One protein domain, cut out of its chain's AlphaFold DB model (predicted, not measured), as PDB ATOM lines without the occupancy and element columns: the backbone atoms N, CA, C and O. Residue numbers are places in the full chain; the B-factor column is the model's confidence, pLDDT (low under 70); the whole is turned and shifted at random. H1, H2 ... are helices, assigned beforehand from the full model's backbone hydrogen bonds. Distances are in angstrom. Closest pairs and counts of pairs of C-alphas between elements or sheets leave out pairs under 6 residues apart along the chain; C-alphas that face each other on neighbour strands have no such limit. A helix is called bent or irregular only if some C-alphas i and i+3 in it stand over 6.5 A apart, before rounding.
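This is residues 7 to 85 of the 90 residues of an uncharacterized protein of Sinirhodobacter populi (UniProt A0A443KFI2). Two long helices, H1 and H2, lie side by side as a helical hairpin, and a third, H3, turns back at the far end of H2 and swings away from it as the second limb of an open V. Only the first turn or so of H3, residues 63 to 66, touches H2; residues 68 to 85 stick out free. The printed part has 79 residues with three named helices, H1, H2 and H3 in that order, and no named strand; the class is all helix. The whole is loose, with a radius of gyration of the C-alphas of 15.2 A, and its outline is flat, spanning 42 by 33 by 16 A.

H1, residues 7 to 25, touches H2, residues 32 to 59, with 11 pairs of C-alphas within 8 A. Their closest C-alphas are those of Ala 13 and Leu 53, 6.3 A apart. The two run opposite ways at a shallow tilt of 12 degrees and form a helical hairpin. H2 has a kink of 34 degrees near residue 49; it is neither bent nor irregular, but only just: C-alphas 47 and 50 are 6.1 A apart. H3, residues 63 to 83, touches H2 with residues 63 to 66 alone, and H2 touches it with residues 54 to 57 alone. The closest C-alphas of this pair are those of Ala 57 and Arg 63, 4.9 A apart. H2 and H3 run opposite ways at a shallow tilt of 33 degrees, only just short of steep, and they too form a helical hairpin. H1 and H3 are apart. In H1 and H3 every O i to N i+4 pair is within hydrogen-bond range; in H2 it is 23 of 24.

H1 begins at C-alpha 7, at (213.531, 294.177, 272.027), and measures 25.9 A from first to last C-alpha. H2, the longest helix with 28 residues, begins at C-alpha 32, at (249.924, 281.310, 277.847), and measures 39.7 A. H3 has 21 residues, measures 30.5 A and ends at C-alpha 83, at (234.904, 263.779, 289.063).

The two C-alphas farthest apart are those of Pro 7 and Gly 85, the first and last printed, at 44.9 A. Without the stretch that stands free, the body of 61 residues spans 42 by 20 by 16 A. The printed part has no cut. The link from H1 to H2 is short, with 6 residues, and the link from H2 to H3 is tight, with 3. The mean pLDDT of the printed part is 92.2; residues 84 to 85 are under 70.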
ATOM      1  N   PRO A   7     212.412 294.339 272.956       94.44
ATOM      2  CA  PRO A   7     213.531 294.177 272.027       94.44
ATOM      3  C   PRO A   7     214.818 294.876 272.480       94.44
ATOM      4  O   PRO A   7     215.898 294.327 272.283       94.44
ATOM      5  N   GLU A   8     214.725 296.046 273.117       93.25
ATOM      6  CA  GLU A   8     215.897 296.771 273.636       93.25
ATOM      7  C   GLU A   8     216.543 296.030 274.814       93.25
ATOM      8  O   GLU A   8     217.766 295.906 274.875       93.25
ATOM      9  N   LEU A   9     215.729 295.464 275.709       93.06
ATOM     10  CA  LEU A   9     216.209 294.625 276.813       93.06
ATOM     11  C   LEU A   9     216.894 293.347 276.299       93.06
ATOM     12  O   LEU A   9     217.963 292.973 276.786       93.06
ATOM     13  N   LEU A  10     216.320 292.700 275.280       91.81
ATOM     14  CA  LEU A  10     216.920 291.528 274.637       91.81
ATOM     15  C   LEU A  10     218.219 291.874 273.903       91.81
ATOM     16  O   LEU A  10     219.190 291.126 274.000       91.81
ATOM     17  N   ALA A  11     218.267 293.011 273.205       93.62
ATOM     18  CA  ALA A  11     219.478 293.487 272.544       93.62
ATOM     19  C   ALA A  11     220.602 293.761 273.557       93.62
ATOM     20  O   ALA A  11     221.751 293.394 273.306       93.62
ATOM     21  N   ALA A  12     220.275 294.327 274.725       92.75
ATOM     22  CA  ALA A  12     221.233 294.519 275.811       92.75
ATOM     23  C   ALA A  12     221.786 293.179 276.333       92.75
ATOM     24  O   ALA A  12     223.004 293.011 276.428       92.75
ATOM     25  N   ALA A  13     220.917 292.195 276.595       91.62
ATOM     26  CA  ALA A  13     221.343 290.857 277.021       91.62
ATOM     27  C   ALA A  13     222.218 290.160 275.961       91.62
ATOM     28  O   ALA A  13     223.263 289.588 276.282       91.62
ATOM     29  N   ALA A  14     221.830 290.249 274.685       93.88
ATOM     30  CA  ALA A  14     222.595 289.689 273.576       93.88
ATOM     31  C   ALA A  14     223.967 290.361 273.431       93.88
ATOM     32  O   ALA A  14     224.963 289.673 273.216       93.88
ATOM     33  N   SER A  15     224.046 291.685 273.603       94.00
ATOM     34  CA  SER A  15     225.311 292.420 273.555       94.00
ATOM     35  C   SER A  15     226.288 291.939 274.630       94.00
ATOM     36  O   SER A  15     227.456 291.716 274.318       94.00
ATOM     37  N   ILE A  16     225.816 291.685 275.855       92.44
ATOM     38  CA  ILE A  16     226.641 291.122 276.935       92.44
ATOM     39  C   ILE A  16     227.229 289.761 276.529       92.44
ATOM     40  O   ILE A  16     228.424 289.514 276.721       92.44
ATOM     41  N   ALA A  17     226.408 288.882 275.948       91.62
ATOM     42  CA  ALA A  17     226.847 287.558 275.508       91.62
ATOM     43  C   ALA A  17     227.845 287.635 274.337       91.62
ATOM     44  O   ALA A  17     228.864 286.940 274.336       91.62
ATOM     45  N   LEU A  18     227.580 288.504 273.359       95.19
ATOM     46  CA  LEU A  18     228.443 288.710 272.193       95.19
ATOM     47  C   LEU A  18     229.802 289.302 272.577       95.19
ATOM     48  O   LEU A  18     230.817 288.861 272.043       95.19
ATOM     49  N   THR A  19     229.848 290.234 273.531       94.56
ATOM     50  CA  THR A  19     231.111 290.793 274.038       94.56
ATOM     51  C   THR A  19     231.978 289.711 274.678       94.56
ATOM     52  O   THR A  19     233.146 289.575 274.317       94.56
ATOM     53  N   GLY A  20     231.401 288.881 275.555       93.44
ATOM     54  CA  GLY A  20     232.130 287.766 276.170       93.44
ATOM     55  C   GLY A  20     232.660 286.771 275.132       93.44
ATOM     56  O   GLY A  20     233.807 286.333 275.203       93.44
ATOM     57  N   ARG A  21     231.856 286.471 274.107       94.56
ATOM     58  CA  ARG A  21     232.275 285.616 272.991       94.56
ATOM     59  C   ARG A  21     233.419 286.232 272.182       94.56
ATOM     60  O   ARG A  21     234.368 285.527 271.859       94.56
ATOM     61  N   SER A  22     233.353 287.531 271.895       95.75
ATOM     62  CA  SER A  22     234.403 288.237 271.158       95.75
ATOM     63  C   SER A  22     235.741 288.229 271.902       95.75
ATOM     64  O   SER A  22     236.777 288.071 271.259       95.75
ATOM     65  N   ILE A  23     235.726 288.338 273.238       94.38
ATOM     66  CA  ILE A  23     236.936 288.204 274.067       94.38
ATOM     67  C   ILE A  23     237.583 286.829 273.836       94.38
ATOM     68  O   ILE A  23     238.768 286.764 273.533       94.38
ATOM     69  N   ILE A  24     236.795 285.748 273.878       94.56
ATOM     70  CA  ILE A  24     237.282 284.366 273.699       94.56
ATOM     71  C   ILE A  24     237.789 284.095 272.276       94.56
ATOM     72  O   ILE A  24     238.771 283.378 272.090       94.56
ATOM     73  N   GLU A  25     237.088 284.592 271.255       96.25
ATOM     74  CA  GLU A  25     237.420 284.317 269.848       96.25
ATOM     75  C   GLU A  25     238.720 284.993 269.401       96.25
ATOM     76  O   GLU A  25     239.347 284.539 268.446       96.25
ATOM     77  N   ARG A  26     239.131 286.062 270.088       94.88
ATOM     78  CA  ARG A  26     240.340 286.827 269.765       94.88
ATOM     79  C   ARG A  26     241.601 286.317 270.458       94.88
ATOM     80  O   ARG A  26     242.681 286.779 270.110       94.88
ATOM     81  N   THR A  27     241.472 285.405 271.415       96.38
ATOM     82  CA  THR A  27     242.594 284.862 272.184       96.38
ATOM     83  C   THR A  27     243.423 283.889 271.356       96.38
ATOM     84  O   THR A  27     242.897 282.866 270.898       96.38
ATOM     85  N   ASP A  28     244.734 284.116 271.252       94.81
ATOM     86  CA  ASP A  28     245.648 283.054 270.843       94.81
ATOM     87  C   ASP A  28     245.760 282.007 271.958       94.81
ATOM     88  O   ASP A  28     246.405 282.197 272.991       94.81
ATOM     89  N   ARG A  29     245.149 280.843 271.726       93.88
ATOM     90  CA  ARG A  29     245.140 279.727 272.683       93.88
ATOM     91  C   ARG A  29     246.501 279.051 272.853       93.88
ATOM     92  O   ARG A  29     246.648 278.234 273.757       93.88
ATOM     93  N   THR A  30     247.471 279.346 271.990       96.25
ATOM     94  CA  THR A  30     248.839 278.825 272.104       96.25
ATOM     95  C   THR A  30     249.731 279.713 272.975       96.25
ATOM     96  O   THR A  30     250.763 279.256 273.471       96.25
ATOM     97  N   SER A  31     249.305 280.952 273.232       97.00
ATOM     98  CA  SER A  31     250.010 281.917 274.067       97.00
ATOM     99  C   SER A  31     249.479 281.879 275.499       97.00
ATOM    100  O   SER A  31     248.386 282.357 275.795       97.00
ATOM    101  N   PHE A  32     250.283 281.351 276.425       95.81
ATOM    102  CA  PHE A  32     249.924 281.310 277.847       95.81
ATOM    103  C   PHE A  32     249.582 282.702 278.401       95.81
ATOM    104  O   PHE A  32     248.605 282.859 279.127       95.81
ATOM    105  N   ARG A  33     250.357 283.723 278.012       97.19
ATOM    106  CA  ARG A  33     250.115 285.108 278.425       97.19
ATOM    107  C   ARG A  33     248.753 285.608 277.943       97.19
ATOM    108  O   ARG A  33     248.002 286.134 278.752       97.19
ATOM    109  N   GLU A  34     248.422 285.416 276.665       96.00
ATOM    110  CA  GLU A  34     247.133 285.881 276.131       96.00
ATOM    111  C   GLU A  34     245.952 285.132 276.745       96.00
ATOM    112  O   GLU A  34     244.897 285.720 276.974       96.00
ATOM    113  N   VAL A  35     246.126 283.846 277.061       97.56
ATOM    114  CA  VAL A  35     245.120 283.081 277.803       97.56
ATOM    115  C   VAL A  35     244.898 283.684 279.191       97.56
ATOM    116  O   VAL A  35     243.746 283.884 279.568       97.56
ATOM    117  N   CYS A  36     245.957 284.019 279.935       96.50
ATOM    118  CA  CYS A  36     245.825 284.687 281.234       96.50
ATOM    119  C   CYS A  36     245.115 286.044 281.115       96.50
ATOM    120  O   CYS A  36     244.128 286.269 281.807       96.50
ATOM    121  N   GLU A  37     245.546 286.898 280.185       96.25
ATOM    122  CA  GLU A  37     244.930 288.213 279.950       96.25
ATOM    123  C   GLU A  37     243.447 288.093 279.554       96.25
ATOM    124  O   GLU A  37     242.603 288.869 279.997       96.25
ATOM    125  N   THR A  38     243.104 287.080 278.757       97.12
ATOM    126  CA  THR A  38     241.713 286.781 278.386       97.12
ATOM    127  C   THR A  38     240.891 286.356 279.595       97.12
ATOM    128  O   THR A  38     239.738 286.767 279.725       97.12
ATOM    129  N   LEU A  39     241.447 285.515 280.471       95.25
ATOM    130  CA  LEU A  39     240.760 285.075 281.683       95.25
ATOM    131  C   LEU A  39     240.493 286.250 282.628       95.25
ATOM    132  O   LEU A  39     239.386 286.337 283.160       95.25
ATOM    133  N   ASP A  40     241.446 287.172 282.769       96.25
ATOM    134  CA  ASP A  40     241.270 288.400 283.548       96.25
ATOM    135  C   ASP A  40     240.168 289.286 282.939       96.25
ATOM    136  O   ASP A  40     239.222 289.672 283.629       96.25
ATOM    137  N   ALA A  41     240.201 289.510 281.621       94.88
ATOM    138  CA  ALA A  41     239.173 290.285 280.920       94.88
ATOM    139  C   ALA A  41     237.773 289.652 281.027       94.88
ATOM    140  O   ALA A  41     236.769 290.350 281.195       94.88
ATOM    141  N   LEU A  42     237.679 288.321 280.953       94.75
ATOM    142  CA  LEU A  42     236.422 287.605 281.169       94.75
ATOM    143  C   LEU A  42     235.950 287.715 282.616       94.75
ATOM    144  O   LEU A  42     234.745 287.826 282.838       94.75
ATOM    145  N   HIS A  43     236.859 287.690 283.590       92.25
ATOM    146  CA  HIS A  43     236.509 287.863 284.996       92.25
ATOM    147  C   HIS A  43     235.875 289.237 285.239       92.25
ATOM    148  O   HIS A  43     234.789 289.318 285.819       92.25
ATOM    149  N   GLU A  44     236.497 290.298 284.724       91.50
ATOM    150  CA  GLU A  44     235.968 291.664 284.797       91.50
ATOM    151  C   GLU A  44     234.617 291.797 284.083       91.50
ATOM    152  O   GLU A  44     233.656 292.323 284.653       91.50
ATOM    153  N   HIS A  45     234.502 291.259 282.862       93.06
ATOM    154  CA  HIS A  45     233.245 291.257 282.107       93.06
ATOM    155  C   HIS A  45     232.129 290.554 282.880       93.06
ATOM    156  O   HIS A  45     231.031 291.092 283.014       93.06
ATOM    157  N   LEU A  46     232.403 289.368 283.432       88.75
ATOM    158  CA  LEU A  46     231.420 288.577 284.175       88.75
ATOM    159  C   LEU A  46     231.003 289.232 285.496       88.75
ATOM    160  O   LEU A  46     229.830 289.121 285.867       88.75
ATOM    161  N   ALA A  47     231.910 289.948 286.169       86.81
ATOM    162  CA  ALA A  47     231.603 290.682 287.396       86.81
ATOM    163  C   ALA A  47     230.502 291.739 287.181       86.81
ATOM    164  O   ALA A  47     229.637 291.916 288.039       86.81
ATOM    165  N   VAL A  48     230.486 292.392 286.015       87.56
ATOM    166  CA  VAL A  48     229.475 293.404 285.654       87.56
ATOM    167  C   VAL A  48     228.263 292.778 284.952       87.56
ATOM    168  O   VAL A  48     227.108 293.141 285.215       87.56
ATOM    169  N   ALA A  49     228.507 291.809 284.066       90.12
ATOM    170  CA  ALA A  49     227.486 291.153 283.260       90.12
ATOM    171  C   ALA A  49     226.453 290.406 284.109       90.12
ATOM    172  O   ALA A  49     225.264 290.480 283.807       90.12
ATOM    173  N   GLY A  50     226.875 289.723 285.179       86.06
ATOM    174  CA  GLY A  50     225.973 288.933 286.021       86.06
ATOM    175  C   GLY A  50     224.856 289.770 286.653       86.06
ATOM    176  O   GLY A  50     223.681 289.427 286.531       86.06
ATOM    177  N   GLY A  51     225.207 290.907 287.263       87.75
ATOM    178  CA  GLY A  51     224.225 291.825 287.851       87.75
ATOM    179  C   GLY A  51     223.292 292.434 286.803       87.75
ATOM    180  O   GLY A  51     222.082 292.506 287.008       87.75
ATOM    181  N   SER A  52     223.845 292.796 285.644       90.25
ATOM    182  CA  SER A  52     223.078 293.362 284.528       90.25
ATOM    183  C   SER A  52     222.078 292.354 283.953       90.25
ATOM    184  O   SER A  52     220.931 292.702 283.692       90.25
ATOM    185  N   LEU A  53     222.478 291.089 283.801       91.56
ATOM    186  CA  LEU A  53     221.610 290.024 283.298       91.56
ATOM    187  C   LEU A  53     220.493 289.665 284.284       91.56
ATOM    188  O   LEU A  53     219.366 289.447 283.847       91.56
ATOM    189  N   LEU A  54     220.765 289.656 285.594       91.00
ATOM    190  CA  LEU A  54     219.723 289.453 286.609       91.00
ATOM    191  C   LEU A  54     218.701 290.594 286.607       91.00
ATOM    192  O   LEU A  54     217.499 290.340 286.626       91.00
ATOM    193  N   PHE A  55     219.167 291.840 286.488       91.38
ATOM    194  CA  PHE A  55     218.281 292.995 286.338       91.38
ATOM    195  C   PHE A  55     217.420 292.908 285.066       91.38
ATOM    196  O   PHE A  55     216.221 293.186 285.098       91.38
ATOM    197  N   LEU A  56     218.004 292.494 283.937       92.94
ATOM    198  CA  LEU A  56     217.251 292.293 282.695       92.94
ATOM    199  C   LEU A  56     216.238 291.145 282.818       92.94
ATOM    200  O   LEU A  56     215.146 291.253 282.266       92.94
ATOM    201  N   ALA A  57     216.557 290.086 283.563       93.50
ATOM    202  CA  ALA A  57     215.644 288.973 283.806       93.50
ATOM    203  C   ALA A  57     214.412 289.388 284.626       93.50
ATOM    204  O   ALA A  57     213.301 288.966 284.308       93.50
ATOM    205  N   ASP A  58     214.592 290.257 285.628       93.56
ATOM    206  CA  ASP A  58     213.479 290.894 286.349       93.56
ATOM    207  C   ASP A  58     212.593 291.702 285.388       93.56
ATOM    208  O   ASP A  58     211.369 291.593 285.402       93.56
ATOM    209  N   ARG A  59     213.211 292.499 284.507       93.81
ATOM    210  CA  ARG A  59     212.497 293.347 283.534       93.81
ATOM    211  C   ARG A  59     211.751 292.555 282.458       93.81
ATOM    212  O   ARG A  59     210.779 293.066 281.908       93.81
ATOM    213  N   LEU A  60     212.223 291.353 282.143       93.06
ATOM    214  CA  LEU A  60     211.633 290.442 281.160       93.06
ATOM    215  C   LEU A  60     210.682 289.410 281.789       93.06
ATOM    216  O   LEU A  60     210.221 288.523 281.077       93.06
ATOM    217  N   ASP A  61     210.403 289.520 283.093       94.06
ATOM    218  CA  ASP A  61     209.544 288.602 283.854       94.06
ATOM    219  C   ASP A  61     209.980 287.124 283.744       94.06
ATOM    220  O   ASP A  61     209.173 286.200 283.685       94.06
ATOM    221  N   CYS A  62     211.295 286.885 283.687       94.88
ATOM    222  CA  CYS A  62     211.873 285.547 283.518       94.88
ATOM    223  C   CYS A  62     212.840 285.144 284.639       94.88
ATOM    224  O   CYS A  62     213.545 284.138 284.525       94.88
ATOM    225  N   ARG A  63     212.864 285.888 285.752       93.25
ATOM    226  CA  ARG A  63     213.789 285.655 286.870       93.25
ATOM    227  C   ARG A  63     213.763 284.232 287.417       93.25
ATOM    228  O   ARG A  63     214.826 283.642 287.568       93.25
ATOM    229  N   ALA A  64     212.583 283.676 287.690       94.44
ATOM    230  CA  ALA A  64     212.472 282.331 288.259       94.44
ATOM    231  C   ALA A  64     213.111 281.268 287.347       94.44
ATOM    232  O   ALA A  64     213.797 280.359 287.811       94.44
ATOM    233  N   GLU A  65     212.936 281.420 286.034       95.19
ATOM    234  CA  GLU A  65     213.540 280.531 285.046       95.19
ATOM    235  C   GLU A  65     215.063 280.714 284.980       95.19
ATOM    236  O   GLU A  65     215.810 279.736 284.947       95.19
ATOM    237  N   VAL A  66     215.548 281.956 285.042       92.62
ATOM    238  CA  VAL A  66     216.988 282.250 285.109       92.62
ATOM    239  C   VAL A  66     217.623 281.665 286.376       92.62
ATOM    240  O   VAL A  66     218.678 281.038 286.294       92.62
ATOM    241  N   GLU A  67     216.979 281.790 287.538       93.69
ATOM    242  CA  GLU A  67     217.450 281.209 288.804       93.69
ATOM    243  C   GLU A  67     217.505 279.673 288.749       93.69
ATOM    244  O   GLU A  67     218.478 279.064 289.216       93.69
ATOM    245  N   ARG A  68     216.512 279.037 288.109       96.12
ATOM    246  CA  ARG A  68     216.520 277.591 287.848       96.12
ATOM    247  C   ARG A  68     217.719 277.192 286.984       96.12
ATOM    248  O   ARG A  68     218.455 276.274 287.349       96.12
ATOM    249  N   LEU A  69     217.959 277.897 285.877       94.44
ATOM    250  CA  LEU A  69     219.079 277.622 284.967       94.44
ATOM    251  C   LEU A  69     220.448 277.832 285.634       94.44
ATOM    252  O   LEU A  69     221.362 277.032 285.422       94.44
ATOM    253  N   ILE A  70     220.590 278.867 286.471       91.31
ATOM    254  CA  ILE A  70     221.804 279.096 287.272       91.31
ATOM    255  C   ILE A  70     222.044 277.912 288.214       91.31
ATOM    256  O   ILE A  70     223.158 277.386 288.266       91.31
ATOM    257  N   SER A  71     221.001 277.460 288.913       93.75
ATOM    258  CA  SER A  71     221.084 276.332 289.849       93.75
ATOM    259  C   SER A  71     221.503 275.037 289.145       93.75
ATOM    260  O   SER A  71     222.395 274.329 289.612       93.75
ATOM    261  N   GLU A  72     220.931 274.750 287.972       95.19
ATOM    262  CA  GLU A  72     221.332 273.604 287.147       95.19
ATOM    263  C   GLU A  72     222.787 273.702 286.676       95.19
ATOM    264  O   GLU A  72     223.519 272.709 286.694       95.19
ATOM    265  N   GLY A  73     223.228 274.897 286.276       90.56
ATOM    266  CA  GLY A  73     224.617 275.149 285.898       90.56
ATOM    267  C   GLY A  73     225.590 274.894 287.051       90.56
ATOM    268  O   GLY A  73     226.601 274.210 286.872       90.56
ATOM    269  N   GLN A  74     225.263 275.376 288.252       91.88
ATOM    270  CA  GLN A  74     226.063 275.142 289.456       91.88
ATOM    271  C   GLN A  74     226.119 273.656 289.828       91.88
ATOM    272  O   GLN A  74     227.193 273.157 290.166       91.88
ATOM    273  N   ALA A  75     225.006 272.929 289.693       93.19
ATOM    274  CA  ALA A  75     224.969 271.487 289.921       93.19
ATOM    275  C   ALA A  75     225.881 270.723 288.942       93.19
ATOM    276  O   ALA A  75     226.648 269.853 289.361       93.19
ATOM    277  N   ARG A  76     225.871 271.087 287.650       93.12
ATOM    278  CA  ARG A  76     226.782 270.509 286.641       93.12
ATOM    279  C   ARG A  76     228.248 270.784 286.977       93.12
ATOM    280  O   ARG A  76     229.074 269.877 286.890       93.12
ATOM    281  N   LEU A  77     228.570 272.009 287.395       88.75
ATOM    282  CA  LEU A  77     229.930 272.381 287.790       88.75
ATOM    283  C   LEU A  77     230.395 271.615 289.038       88.75
ATOM    284  O   LEU A  77     231.539 271.164 289.091       88.75
ATOM    285  N   ALA A  78     229.514 271.445 290.027       91.12
ATOM    286  CA  ALA A  78     229.798 270.660 291.224       91.12
ATOM    287  C   ALA A  78     230.074 269.187 290.880       91.12
ATOM    288  O   ALA A  78     231.066 268.631 291.347       91.12
ATOM    289  N   ALA A  79     229.256 268.585 290.008       89.38
ATOM    290  CA  ALA A  79     229.460 267.217 289.534       89.38
ATOM    291  C   ALA A  79     230.793 267.060 288.782       89.38
ATOM    292  O   ALA A  79     231.555 266.141 289.068       89.38
ATOM    293  N   PHE A  80     231.120 267.990 287.878       85.31
ATOM    294  CA  PHE A  80     232.400 267.980 287.164       85.31
ATOM    295  C   PHE A  80     233.598 268.028 288.126       85.31
ATOM    296  O   PHE A  80     234.524 267.227 288.007       85.31
ATOM    297  N   ARG A  81     233.559 268.920 289.126       87.38
ATOM    298  CA  ARG A  81     234.615 269.031 290.148       87.38
ATOM    299  C   ARG A  81     234.740 267.773 291.005       87.38
ATOM    300  O   ARG A  81     235.857 267.400 291.344       87.38
ATOM    301  N   ALA A  82     233.628 267.114 291.331       85.31
ATOM    302  CA  ALA A  82     233.647 265.849 292.066       85.31
ATOM    303  C   ALA A  82     234.339 264.723 291.274       85.31
ATOM    304  O   ALA A  82     235.000 263.873 291.866       85.31
ATOM    305  N   CYS A  83     234.245 264.748 289.940       79.50
ATOM    306  CA  CYS A  83     234.904 263.779 289.063       79.50
ATOM    307  C   CYS A  83     236.386 264.097 288.783       79.50
ATOM    308  O   CYS A  83     237.133 263.189 288.420       79.50
ATOM    309  N   ALA A  84     236.841 265.342 288.981       69.88
ATOM    310  CA  ALA A  84     238.179 265.835 288.611       69.88
ATOM    311  C   ALA A  84     239.368 265.234 289.409       69.88
ATOM    312  O   ALA A  84     240.492 265.715 289.302       69.88
ATOM    313  N   GLY A  85     239.141 264.181 290.198       59.97
ATOM    314  CA  GLY A  85     240.170 263.419 290.918       59.97
ATOM    315  C   GLY A  85     240.032 261.900 290.784       59.97
ATOM    316  O   GLY A  85     240.676 261.166 291.530       59.97
TER     317      GLY A  85